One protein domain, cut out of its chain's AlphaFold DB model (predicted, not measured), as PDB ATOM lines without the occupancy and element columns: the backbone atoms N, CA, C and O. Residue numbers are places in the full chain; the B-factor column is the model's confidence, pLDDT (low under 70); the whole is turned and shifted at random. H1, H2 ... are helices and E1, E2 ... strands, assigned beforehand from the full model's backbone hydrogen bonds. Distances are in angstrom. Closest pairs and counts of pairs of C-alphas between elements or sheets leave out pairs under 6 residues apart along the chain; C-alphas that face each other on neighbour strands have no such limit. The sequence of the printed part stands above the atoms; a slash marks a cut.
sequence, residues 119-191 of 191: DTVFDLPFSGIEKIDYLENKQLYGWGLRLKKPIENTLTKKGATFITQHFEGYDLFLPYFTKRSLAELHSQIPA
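This is residues 119 to 191 of the 191 residues of an uncharacterized protein of Chlamydiae bacterium (UniProt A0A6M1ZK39). A small antiparallel sheet, E2-E3-E4, has one short helix, H1, over one face; strand E1 and the long loop 148 to 171 lie away from that helix. The 73 printed residues run E1, E2, E3, E4, H1, a mixed class with 34 residues in named elements, under half. The whole is compact, radius of gyration of the C-alphas 12.4 A, spanning 32 by 31 by 24 A.

E1, residues 119 to 125, begins at C-alpha (43.798, -66.320, 77.411) and is 18.1 A long. E2, 129 to 136, measures 19.8 A; E3, 141 to 147, 19.0 A; E4, 172 to 175, 9.8 A. H1, 179 to 186, measures 10.6 A and ends at C-alpha (19.539, -73.691, 76.052).

E1 pairs with no named strand and is apart from E3, E4 and H1. E2, E3 and E4 form a meander, each strand the antiparallel neighbour of the one before; N 133 and O 144 are 3.0 A apart, N 143 and O 174 2.9 A, within hydrogen-bond range. H1, every O i to N i+4 pair within range, is on the sheet at a height of 9.0 A, along E2 at 6 degrees on the local plane; the closest C-alphas, Tyr 134 and Lys 179, are 6.0 A apart.

The farthest C-alphas, Lys 158 and Ala 191, are 34.6 A apart. The printed part has no cut; the E3 to E4 link is long. Residues 150 to 167 and 190 to 191 have pLDDT under 70.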
ATOM      1  N   ASP A 119      43.349 -65.571  76.239       82.62
ATOM      2  CA  ASP A 119      43.798 -66.320  77.411       82.62
ATOM      3  C   ASP A 119      42.644 -67.149  77.991       82.62
ATOM      4  O   ASP A 119      41.556 -66.626  78.253       82.62
ATOM      5  N   THR A 120      42.888 -68.439  78.239       83.31
ATOM      6  CA  THR A 120      41.937 -69.305  78.953       83.31
ATOM      7  C   THR A 120      41.820 -68.861  80.404       83.31
ATOM      8  O   THR A 120      42.780 -68.926  81.174       83.31
ATOM      9  N   VAL A 121      40.620 -68.437  80.781       82.69
ATOM     10  CA  VAL A 121      40.319 -67.915  82.112       82.69
ATOM     11  C   VAL A 121      39.839 -69.033  83.034       82.69
ATOM     12  O   VAL A 121      40.270 -69.130  84.183       82.69
ATOM     13  N   PHE A 122      38.951 -69.886  82.526       84.31
ATOM     14  CA  PHE A 122      38.540 -71.114  83.189       84.31
ATOM     15  C   PHE A 122      38.097 -72.154  82.169       84.31
ATOM     16  O   PHE A 122      37.637 -71.824  81.076       84.31
ATOM     17  N   ASP A 123      38.198 -73.407  82.586       86.44
ATOM     18  CA  ASP A 123      37.723 -74.584  81.876       86.44
ATOM     19  C   ASP A 123      37.042 -75.475  82.912       86.44
ATOM     20  O   ASP A 123      37.660 -75.861  83.908       86.44
ATOM     21  N   LEU A 124      35.750 -75.730  82.738       86.19
ATOM     22  CA  LEU A 124      34.978 -76.508  83.695       86.19
ATOM     23  C   LEU A 124      34.012 -77.459  82.993       86.19
ATOM     24  O   LEU A 124      33.452 -77.117  81.951       86.19
ATOM     25  N   PRO A 125      33.777 -78.653  83.561       88.62
ATOM     26  CA  PRO A 125      32.769 -79.553  83.033       88.62
ATOM     27  C   PRO A 125      31.380 -78.928  83.211       88.62
ATOM     28  O   PRO A 125      31.041 -78.446  84.295       88.62
ATOM     29  N   PHE A 126      30.551 -78.991  82.170       88.31
ATOM     30  CA  PHE A 126      29.174 -78.496  82.182       88.31
ATOM     31  C   PHE A 126      28.347 -79.159  83.292       88.31
ATOM     32  O   PHE A 126      27.532 -78.512  83.943       88.31
ATOM     33  N   SER A 127      28.636 -80.427  83.605       88.75
ATOM     34  CA  SER A 127      28.018 -81.166  84.714       88.75
ATOM     35  C   SER A 127      28.235 -80.527  86.094       88.75
ATOM     36  O   SER A 127      27.435 -80.769  87.008       88.75
ATOM     37  N   GLY A 128      29.282 -79.707  86.249       87.56
ATOM     38  CA  GLY A 128      29.592 -78.936  87.454       87.56
ATOM     39  C   GLY A 128      28.789 -77.641  87.597       87.56
ATOM     40  O   GLY A 128      28.763 -77.068  88.688       87.56
ATOM     41  N   ILE A 129      28.106 -77.199  86.540       90.19
ATOM     42  CA  ILE A 129      27.219 -76.039  86.568       90.19
ATOM     43  C   ILE A 129      25.851 -76.481  87.095       90.19
ATOM     44  O   ILE A 129      25.257 -77.454  86.632       90.19
ATOM     45  N   GLU A 130      25.359 -75.780  88.109       91.56
ATOM     46  CA  GLU A 130      24.012 -75.958  88.646       91.56
ATOM     47  C   GLU A 130      23.001 -75.147  87.840       91.56
ATOM     48  O   GLU A 130      21.935 -75.647  87.486       91.56
ATOM     49  N   LYS A 131      23.336 -73.884  87.561       91.81
ATOM     50  CA  LYS A 131      22.414 -72.947  86.930       91.81
ATOM     51  C   LYS A 131      23.156 -71.912  86.097       91.81
ATOM     52  O   LYS A 131      24.203 -71.422  86.515       91.81
ATOM     53  N   ILE A 132      22.578 -71.559  84.952       93.19
ATOM     54  CA  ILE A 132      23.015 -70.441  84.116       93.19
ATOM     55  C   ILE A 132      21.833 -69.496  83.950       93.19
ATOM     56  O   ILE A 132      20.771 -69.903  83.483       93.19
ATOM     57  N   ASP A 133      22.017 -68.233  84.317       93.81
ATOM     58  CA  ASP A 133      20.994 -67.206  84.157       93.81
ATOM     59  C   ASP A 133      21.558 -65.980  83.451       93.81
ATOM     60  O   ASP A 133      22.729 -65.623  83.581       93.81
ATOM     61  N   TYR A 134      20.693 -65.293  82.713       94.00
ATOM     62  CA  TYR A 134      21.025 -63.987  82.169       94.00
ATOM     63  C   TYR A 134      20.802 -62.916  83.235       94.00
ATOM     64  O   TYR A 134      19.680 -62.737  83.715       94.00
ATOM     65  N   LEU A 135      21.857 -62.172  83.553       91.88
ATOM     66  CA  LEU A 135      21.832 -61.082  84.521       91.88
ATOM     67  C   LEU A 135      22.004 -59.755  83.788       91.88
ATOM     68  O   LEU A 135      22.843 -59.627  82.894       91.88
ATOM     69  N   GLU A 136      21.211 -58.752  84.155       90.06
ATOM     70  CA  GLU A 136      21.293 -57.413  83.575       90.06
ATOM     71  C   GLU A 136      20.940 -56.340  84.600       90.06
ATOM     72  O   GLU A 136      19.840 -56.304  85.145       90.06
ATOM     73  N   ASN A 137      21.860 -55.395  84.780       84.38
ATOM     74  CA  ASN A 137      21.631 -54.156  85.501       84.38
ATOM     75  C   ASN A 137      21.915 -52.937  84.594       84.38
ATOM     76  O   ASN A 137      22.212 -53.045  83.403       84.38
ATOM     77  N   LYS A 138      21.831 -51.720  85.150       78.50
ATOM     78  CA  LYS A 138      22.010 -50.464  84.385       78.50
ATOM     79  C   LYS A 138      23.417 -50.258  83.790       78.50
ATOM     80  O   LYS A 138      23.595 -49.300  83.030       78.50
ATOM     81  N   GLN A 139      24.413 -51.047  84.190       76.06
ATOM     82  CA  GLN A 139      25.830 -50.861  83.848       76.06
ATOM     83  C   GLN A 139      26.497 -52.119  83.273       76.06
ATOM     84  O   GLN A 139      27.431 -51.991  82.489       76.06
ATOM     85  N   LEU A 140      26.021 -53.305  83.640       84.75
ATOM     86  CA  LEU A 140      26.597 -54.607  83.339       84.75
ATOM     87  C   LEU A 140      25.479 -55.577  82.969       84.75
ATOM     88  O   LEU A 140      24.364 -55.497  83.479       84.75
ATOM     89  N   TYR A 141      25.791 -56.496  82.072       90.50
ATOM     90  CA  TYR A 141      24.938 -57.621  81.724       90.50
ATOM     91  C   TYR A 141      25.823 -58.779  81.292       90.50
ATOM     92  O   TYR A 141      26.982 -58.558  80.927       90.50
ATOM     93  N   GLY A 142      25.296 -59.990  81.340       92.12
ATOM     94  CA  GLY A 142      26.078 -61.180  81.060       92.12
ATOM     95  C   GLY A 142      25.389 -62.447  81.529       92.12
ATOM     96  O   GLY A 142      24.202 -62.435  81.860       92.12
ATOM     97  N   TRP A 143      26.141 -63.538  81.562       92.56
ATOM     98  CA  TRP A 143      25.677 -64.796  82.135       92.56
ATOM     99  C   TRP A 143      26.224 -64.946  83.551       92.56
ATOM    100  O   TRP A 143      27.420 -64.780  83.775       92.56
ATOM    101  N   GLY A 144      25.353 -65.252  84.504       91.69
ATOM    102  CA  GLY A 144      25.739 -65.735  85.823       91.69
ATOM    103  C   GLY A 144      25.743 -67.253  85.825       91.69
ATOM    104  O   GLY A 144      24.785 -67.866  85.355       91.69
ATOM    105  N   LEU A 145      26.804 -67.856  86.353       90.75
ATOM    106  CA  LEU A 145      26.912 -69.298  86.526       90.75
ATOM    107  C   LEU A 145      26.973 -69.605  88.016       90.75
ATOM    108  O   LEU A 145      27.819 -69.076  88.740       90.75
ATOM    109  N   ARG A 146      26.061 -70.468  88.459       90.44
ATOM    110  CA  ARG A 146      26.088 -71.076  89.784       90.44
ATOM    111  C   ARG A 146      26.641 -72.485  89.659       90.44
ATOM    112  O   ARG A 146      26.210 -73.239  88.787       90.44
ATOM    113  N   LEU A 147      27.598 -72.828  90.502       88.50
ATOM    114  CA  LEU A 147      28.313 -74.094  90.482       88.50
ATOM    115  C   LEU A 147      27.761 -75.017  91.569       88.50
ATOM    116  O   LEU A 147      27.501 -74.588  92.688       88.50
ATOM    117  N   LYS A 148      27.643 -76.317  91.272       87.62
ATOM    118  CA  LYS A 148      27.142 -77.314  92.242       87.62
ATOM    119  C   LYS A 148      28.058 -77.481  93.456       87.62
ATOM    120  O   LYS A 148      27.621 -77.930  94.512       87.62
ATOM    121  N   LYS A 149      29.352 -77.210  93.282       80.00
ATOM    122  CA  LYS A 149      30.370 -77.251  94.335       80.00
ATOM    123  C   LYS A 149      31.302 -76.054  94.161       80.00
ATOM    124  O   LYS A 149      31.629 -75.736  93.015       80.00
ATOM    125  N   PRO A 150      31.777 -75.436  95.255       66.56
ATOM    126  CA  PRO A 150      32.812 -74.418  95.167       66.56
ATOM    127  C   PRO A 150      34.064 -75.047  94.545       66.56
ATOM    128  O   PRO A 150      34.604 -76.036  95.043       66.56
ATOM    129  N   ILE A 151      34.482 -74.518  93.398       63.81
ATOM    130  CA  ILE A 151      35.642 -75.018  92.668       63.81
ATOM    131  C   ILE A 151      36.894 -74.392  93.287       63.81
ATOM    132  O   ILE A 151      37.234 -73.249  92.993       63.81
ATOM    133  N   GLU A 152      37.598 -75.140  94.137       53.22
ATOM    134  CA  GLU A 152      38.857 -74.670  94.733       53.22
ATOM    135  C   GLU A 152      40.047 -74.715  93.747       53.22
ATOM    136  O   GLU A 152      41.009 -73.976  93.940       53.22
ATOM    137  N   ASN A 153      39.988 -75.516  92.664       45.75
ATOM    138  CA  ASN A 153      41.189 -75.891  91.889       45.75
ATOM    139  C   ASN A 153      41.147 -75.749  90.348       45.75
ATOM    140  O   ASN A 153      42.157 -76.041  89.715       45.75
ATOM    141  N   THR A 154      40.061 -75.282  89.718       51.06
ATOM    142  CA  THR A 154      39.968 -75.217  88.232       51.06
ATOM    143  C   THR A 154      40.046 -73.802  87.645       51.06
ATOM    144  O   THR A 154      39.933 -73.619  86.435       51.06
ATOM    145  N   LEU A 155      40.272 -72.779  88.475       55.91
ATOM    146  CA  LEU A 155      40.553 -71.425  87.997       55.91
ATOM    147  C   LEU A 155      42.037 -71.324  87.636       55.91
ATOM    148  O   LEU A 155      42.894 -71.165  88.510       55.91
ATOM    149  N   THR A 156      42.357 -71.426  86.347       51.84
ATOM    150  CA  THR A 156      43.723 -71.242  85.859       51.84
ATOM    151  C   THR A 156      44.164 -69.817  86.197       51.84
ATOM    152  O   THR A 156      43.647 -68.820  85.701       51.84
ATOM    153  N   LYS A 157      45.099 -69.717  87.141       48.97
ATOM    154  CA  LYS A 157      45.467 -68.506  87.889       48.97
ATOM    155  C   LYS A 157      46.307 -67.509  87.068       48.97
ATOM    156  O   LYS A 157      47.344 -67.039  87.535       48.97
ATOM    157  N   LYS A 158      45.890 -67.170  85.846       45.72
ATOM    158  CA  LYS A 158      46.522 -66.141  85.004       45.72
ATOM    159  C   LYS A 158      45.468 -65.160  84.490       45.72
ATOM    160  O   LYS A 158      44.894 -65.347  83.433       45.72
ATOM    161  N   GLY A 159      45.222 -64.094  85.255       45.72
ATOM    162  CA  GLY A 159      44.482 -62.916  84.765       45.72
ATOM    163  C   GLY A 159      43.061 -62.715  85.301       45.72
ATOM    164  O   GLY A 159      42.414 -61.742  84.924       45.72
ATOM    165  N   ALA A 160      42.599 -63.570  86.218       44.25
ATOM    166  CA  ALA A 160      41.242 -63.619  86.778       44.25
ATOM    167  C   ALA A 160      40.825 -62.426  87.675       44.25
ATOM    168  O   ALA A 160      40.141 -62.614  88.678       44.25
ATOM    169  N   THR A 161      41.173 -61.182  87.339       44.94
ATOM    170  CA  THR A 161      40.666 -60.000  88.066       44.94
ATOM    171  C   THR A 161      39.150 -59.811  87.870       44.94
ATOM    172  O   THR A 161      38.526 -59.053  88.605       44.94
ATOM    173  N   PHE A 162      38.544 -60.493  86.888       46.69
ATOM    174  CA  PHE A 162      37.121 -60.368  86.553       46.69
ATOM    175  C   PHE A 162      36.213 -61.465  87.124       46.69
ATOM    176  O   PHE A 162      35.017 -61.221  87.249       46.69
ATOM    177  N   ILE A 163      36.745 -62.634  87.499       51.56
ATOM    178  CA  ILE A 163      35.901 -63.787  87.864       51.56
ATOM    179  C   ILE A 163      35.298 -63.659  89.271       51.56
ATOM    180  O   ILE A 163      34.238 -64.203  89.540       51.56
ATOM    181  N   THR A 164      35.920 -62.910  90.182       48.59
ATOM    182  CA  THR A 164      35.546 -62.933  91.608       48.59
ATOM    183  C   THR A 164      34.532 -61.880  92.046       48.59
ATOM    184  O   THR A 164      34.304 -61.729  93.248       48.59
ATOM    185  N   GLN A 165      33.894 -61.142  91.135       54.03
ATOM    186  CA  GLN A 165      32.728 -60.361  91.546       54.03
ATOM    187  C   GLN A 165      31.538 -61.309  91.619       54.03
ATOM    188  O   GLN A 165      30.889 -61.547  90.608       54.03
ATOM    189  N   HIS A 166      31.279 -61.843  92.819       58.72
ATOM    190  CA  HIS A 166      30.000 -62.464  93.159       58.72
ATOM    191  C   HIS A 166      28.901 -61.471  92.785       58.72
ATOM    192  O   HIS A 166      28.632 -60.506  93.505       58.72
ATOM    193  N   PHE A 167      28.328 -61.651  91.606       68.62
ATOM    194  CA  PHE A 167      27.329 -60.754  91.074       68.62
ATOM    195  C   PHE A 167      25.987 -61.405  91.355       68.62
ATOM    196  O   PHE A 167      25.700 -62.466  90.818       68.62
ATOM    197  N   GLU A 168      25.209 -60.814  92.263       76.19
ATOM    198  CA  GLU A 168      23.853 -61.278  92.599       76.19
ATOM    199  C   GLU A 168      23.775 -62.750  93.074       76.19
ATOM    200  O   GLU A 168      22.771 -63.427  92.870       76.19
ATOM    201  N   GLY A 169      24.821 -63.257  93.744       80.81
ATOM    202  CA  GLY A 169      24.828 -64.614  94.318       80.81
ATOM    203  C   GLY A 169      25.117 -65.739  93.316       80.81
ATOM    204  O   GLY A 169      24.623 -66.858  93.491       80.81
ATOM    205  N   TYR A 170      25.878 -65.432  92.263       85.06
ATOM    206  CA  TYR A 170      26.475 -66.401  91.339       85.06
ATOM    207  C   TYR A 170      27.982 -66.500  91.585       85.06
ATOM    208  O   TYR A 170      28.614 -65.507  91.955       85.06
ATOM    209  N   ASP A 171      28.538 -67.690  91.362       85.50
ATOM    210  CA  ASP A 171      29.952 -67.986  91.605       85.50
ATOM    211  C   ASP A 171      30.848 -67.405  90.506       85.50
ATOM    212  O   ASP A 171      31.938 -66.913  90.789       85.50
ATOM    213  N   LEU A 172      30.379 -67.440  89.253       86.62
ATOM    214  CA  LEU A 172      31.078 -66.875  88.099       86.62
ATOM    215  C   LEU A 172      30.149 -65.929  87.336       86.62
ATOM    216  O   LEU A 172      28.963 -66.207  87.150       86.62
ATOM    217  N   PHE A 173      30.710 -64.831  86.834       88.38
ATOM    218  CA  PHE A 173      30.004 -63.898  85.962       88.38
ATOM    219  C   PHE A 173      30.763 -63.703  84.648       88.38
ATOM    220  O   PHE A 173      31.940 -63.341  84.638       88.38
ATOM    221  N   LEU A 174      30.063 -63.922  83.536       90.00
ATOM    222  CA  LEU A 174      30.556 -63.784  82.170       90.00
ATOM    223  C   LEU A 174      29.966 -62.518  81.543       90.00
ATOM    224  O   LEU A 174      28.826 -62.539  81.068       90.00
ATOM    225  N   PRO A 175      30.698 -61.393  81.542       89.31
ATOM    226  CA  PRO A 175      30.152 -60.120  81.102       89.31
ATOM    227  C   PRO A 175      29.968 -60.066  79.581       89.31
ATOM    228  O   PRO A 175      30.707 -60.678  78.814       89.31
ATOM    229  N   TYR A 176      29.011 -59.248  79.149       90.50
ATOM    230  CA  TYR A 176      28.726 -58.894  77.755       90.50
ATOM    231  C   TYR A 176      28.201 -60.028  76.864       90.50
ATOM    232  O   TYR A 176      28.062 -59.841  75.654       90.50
ATOM    233  N   PHE A 177      27.819 -61.167  77.439       92.38
ATOM    234  CA  PHE A 177      27.038 -62.179  76.731       92.38
ATOM    235  C   PHE A 177      25.553 -61.828  76.751       92.38
ATOM    236  O   PHE A 177      25.010 -61.332  77.739       92.38
ATOM    237  N   THR A 178      24.886 -62.030  75.619       92.19
ATOM    238  CA  THR A 178      23.509 -61.569  75.432       92.19
ATOM    239  C   THR A 178      22.493 -62.610  75.901       92.19
ATOM    240  O   THR A 178      22.786 -63.798  76.033       92.19
ATOM    241  N   LYS A 179      21.246 -62.173  76.102       92.06
ATOM    242  CA  LYS A 179      20.126 -63.091  76.345       92.06
ATOM    243  C   LYS A 179      19.888 -64.030  75.156       92.06
ATOM    244  O   LYS A 179      19.485 -65.169  75.351       92.06
ATOM    245  N   ARG A 180      20.155 -63.556  73.932       90.25
ATOM    246  CA  ARG A 180      20.031 -64.353  72.706       90.25
ATOM    247  C   ARG A 180      21.016 -65.519  72.705       90.25
ATOM    248  O   ARG A 180      20.587 -66.644  72.501       90.25
ATOM    249  N   SER A 181      22.289 -65.256  72.994       90.56
ATOM    250  CA  SER A 181      23.298 -66.317  73.046       90.56
ATOM    251  C   SER A 181      22.971 -67.353  74.130       90.56
ATOM    252  O   SER A 181      23.247 -68.532  73.949       90.56
ATOM    253  N   LEU A 182      22.344 -66.945  75.246       91.75
ATOM    254  CA  LEU A 182      21.911 -67.895  76.279       91.75
ATOM    255  C   LEU A 182      20.761 -68.785  75.791       91.75
ATOM    256  O   LEU A 182      20.745 -69.982  76.051       91.75
ATOM    257  N   ALA A 183      19.794 -68.201  75.080       90.38
ATOM    258  CA  ALA A 183      18.696 -68.961  74.493       90.38
ATOM    259  C   ALA A 183      19.203 -69.977  73.453       90.38
ATOM    260  O   ALA A 183      18.699 -71.095  73.400       90.38
ATOM    261  N   GLU A 184      20.225 -69.608  72.677       89.19
ATOM    262  CA  GLU A 184      20.907 -70.509  71.742       89.19
ATOM    263  C   GLU A 184      21.580 -71.675  72.489       89.19
ATOM    264  O   GLU A 184      21.356 -72.827  72.119       89.19
ATOM    265  N   LEU A 185      22.286 -71.417  73.599       88.69
ATOM    266  CA  LEU A 185      22.836 -72.472  74.464       88.69
ATOM    267  C   LEU A 185      21.739 -73.423  74.981       88.69
ATOM    268  O   LEU A 185      21.873 -74.639  74.880       88.69
ATOM    269  N   HIS A 186      20.633 -72.882  75.499       88.56
ATOM    270  CA  HIS A 186      19.539 -73.691  76.052       88.56
ATOM    271  C   HIS A 186      18.829 -74.546  74.997       88.56
ATOM    272  O   HIS A 186      18.328 -75.613  75.325       88.56
ATOM    273  N   SER A 187      18.788 -74.104  73.737       86.75
ATOM    274  CA  SER A 187      18.177 -74.880  72.650       86.75
ATOM    275  C   SER A 187      18.952 -76.150  72.279       86.75
ATOM    276  O   SER A 187      18.422 -77.004  71.575       86.75
ATOM    277  N   GLN A 188      20.195 -76.267  72.745       81.31
ATOM    278  CA  GLN A 188      21.142 -77.315  72.361       81.31
ATOM    279  C   GLN A 188      21.425 -78.306  73.493       81.31
ATOM    280  O   GLN A 188      21.976 -79.376  73.254       81.31
ATOM    281  N   ILE A 189      21.049 -77.961  74.726       79.69
ATOM    282  CA  ILE A 189      21.154 -78.865  75.867       79.69
ATOM    283  C   ILE A 189      19.886 -79.731  75.871       79.69
ATOM    284  O   ILE A 189      18.793 -79.184  76.043       79.69
ATOM    285  N   PRO A 190      19.983 -81.056  75.652       62.56
ATOM    286  CA  PRO A 190      18.828 -81.935  75.786       62.56
ATOM    287  C   PRO A 190      18.297 -81.868  77.227       62.56
ATOM    288  O   PRO A 190      19.082 -81.861  78.176       62.56
ATOM    289  N   ALA A 191      16.971 -81.750  77.351       56.03
ATOM    290  CA  ALA A 191      16.256 -81.627  78.623       56.03
ATOM    291  C   ALA A 191      16.435 -82.846  79.541       56.03
ATOM    292  O   ALA A 191      16.537 -83.977  79.011       56.03
TER     293      ALA A 191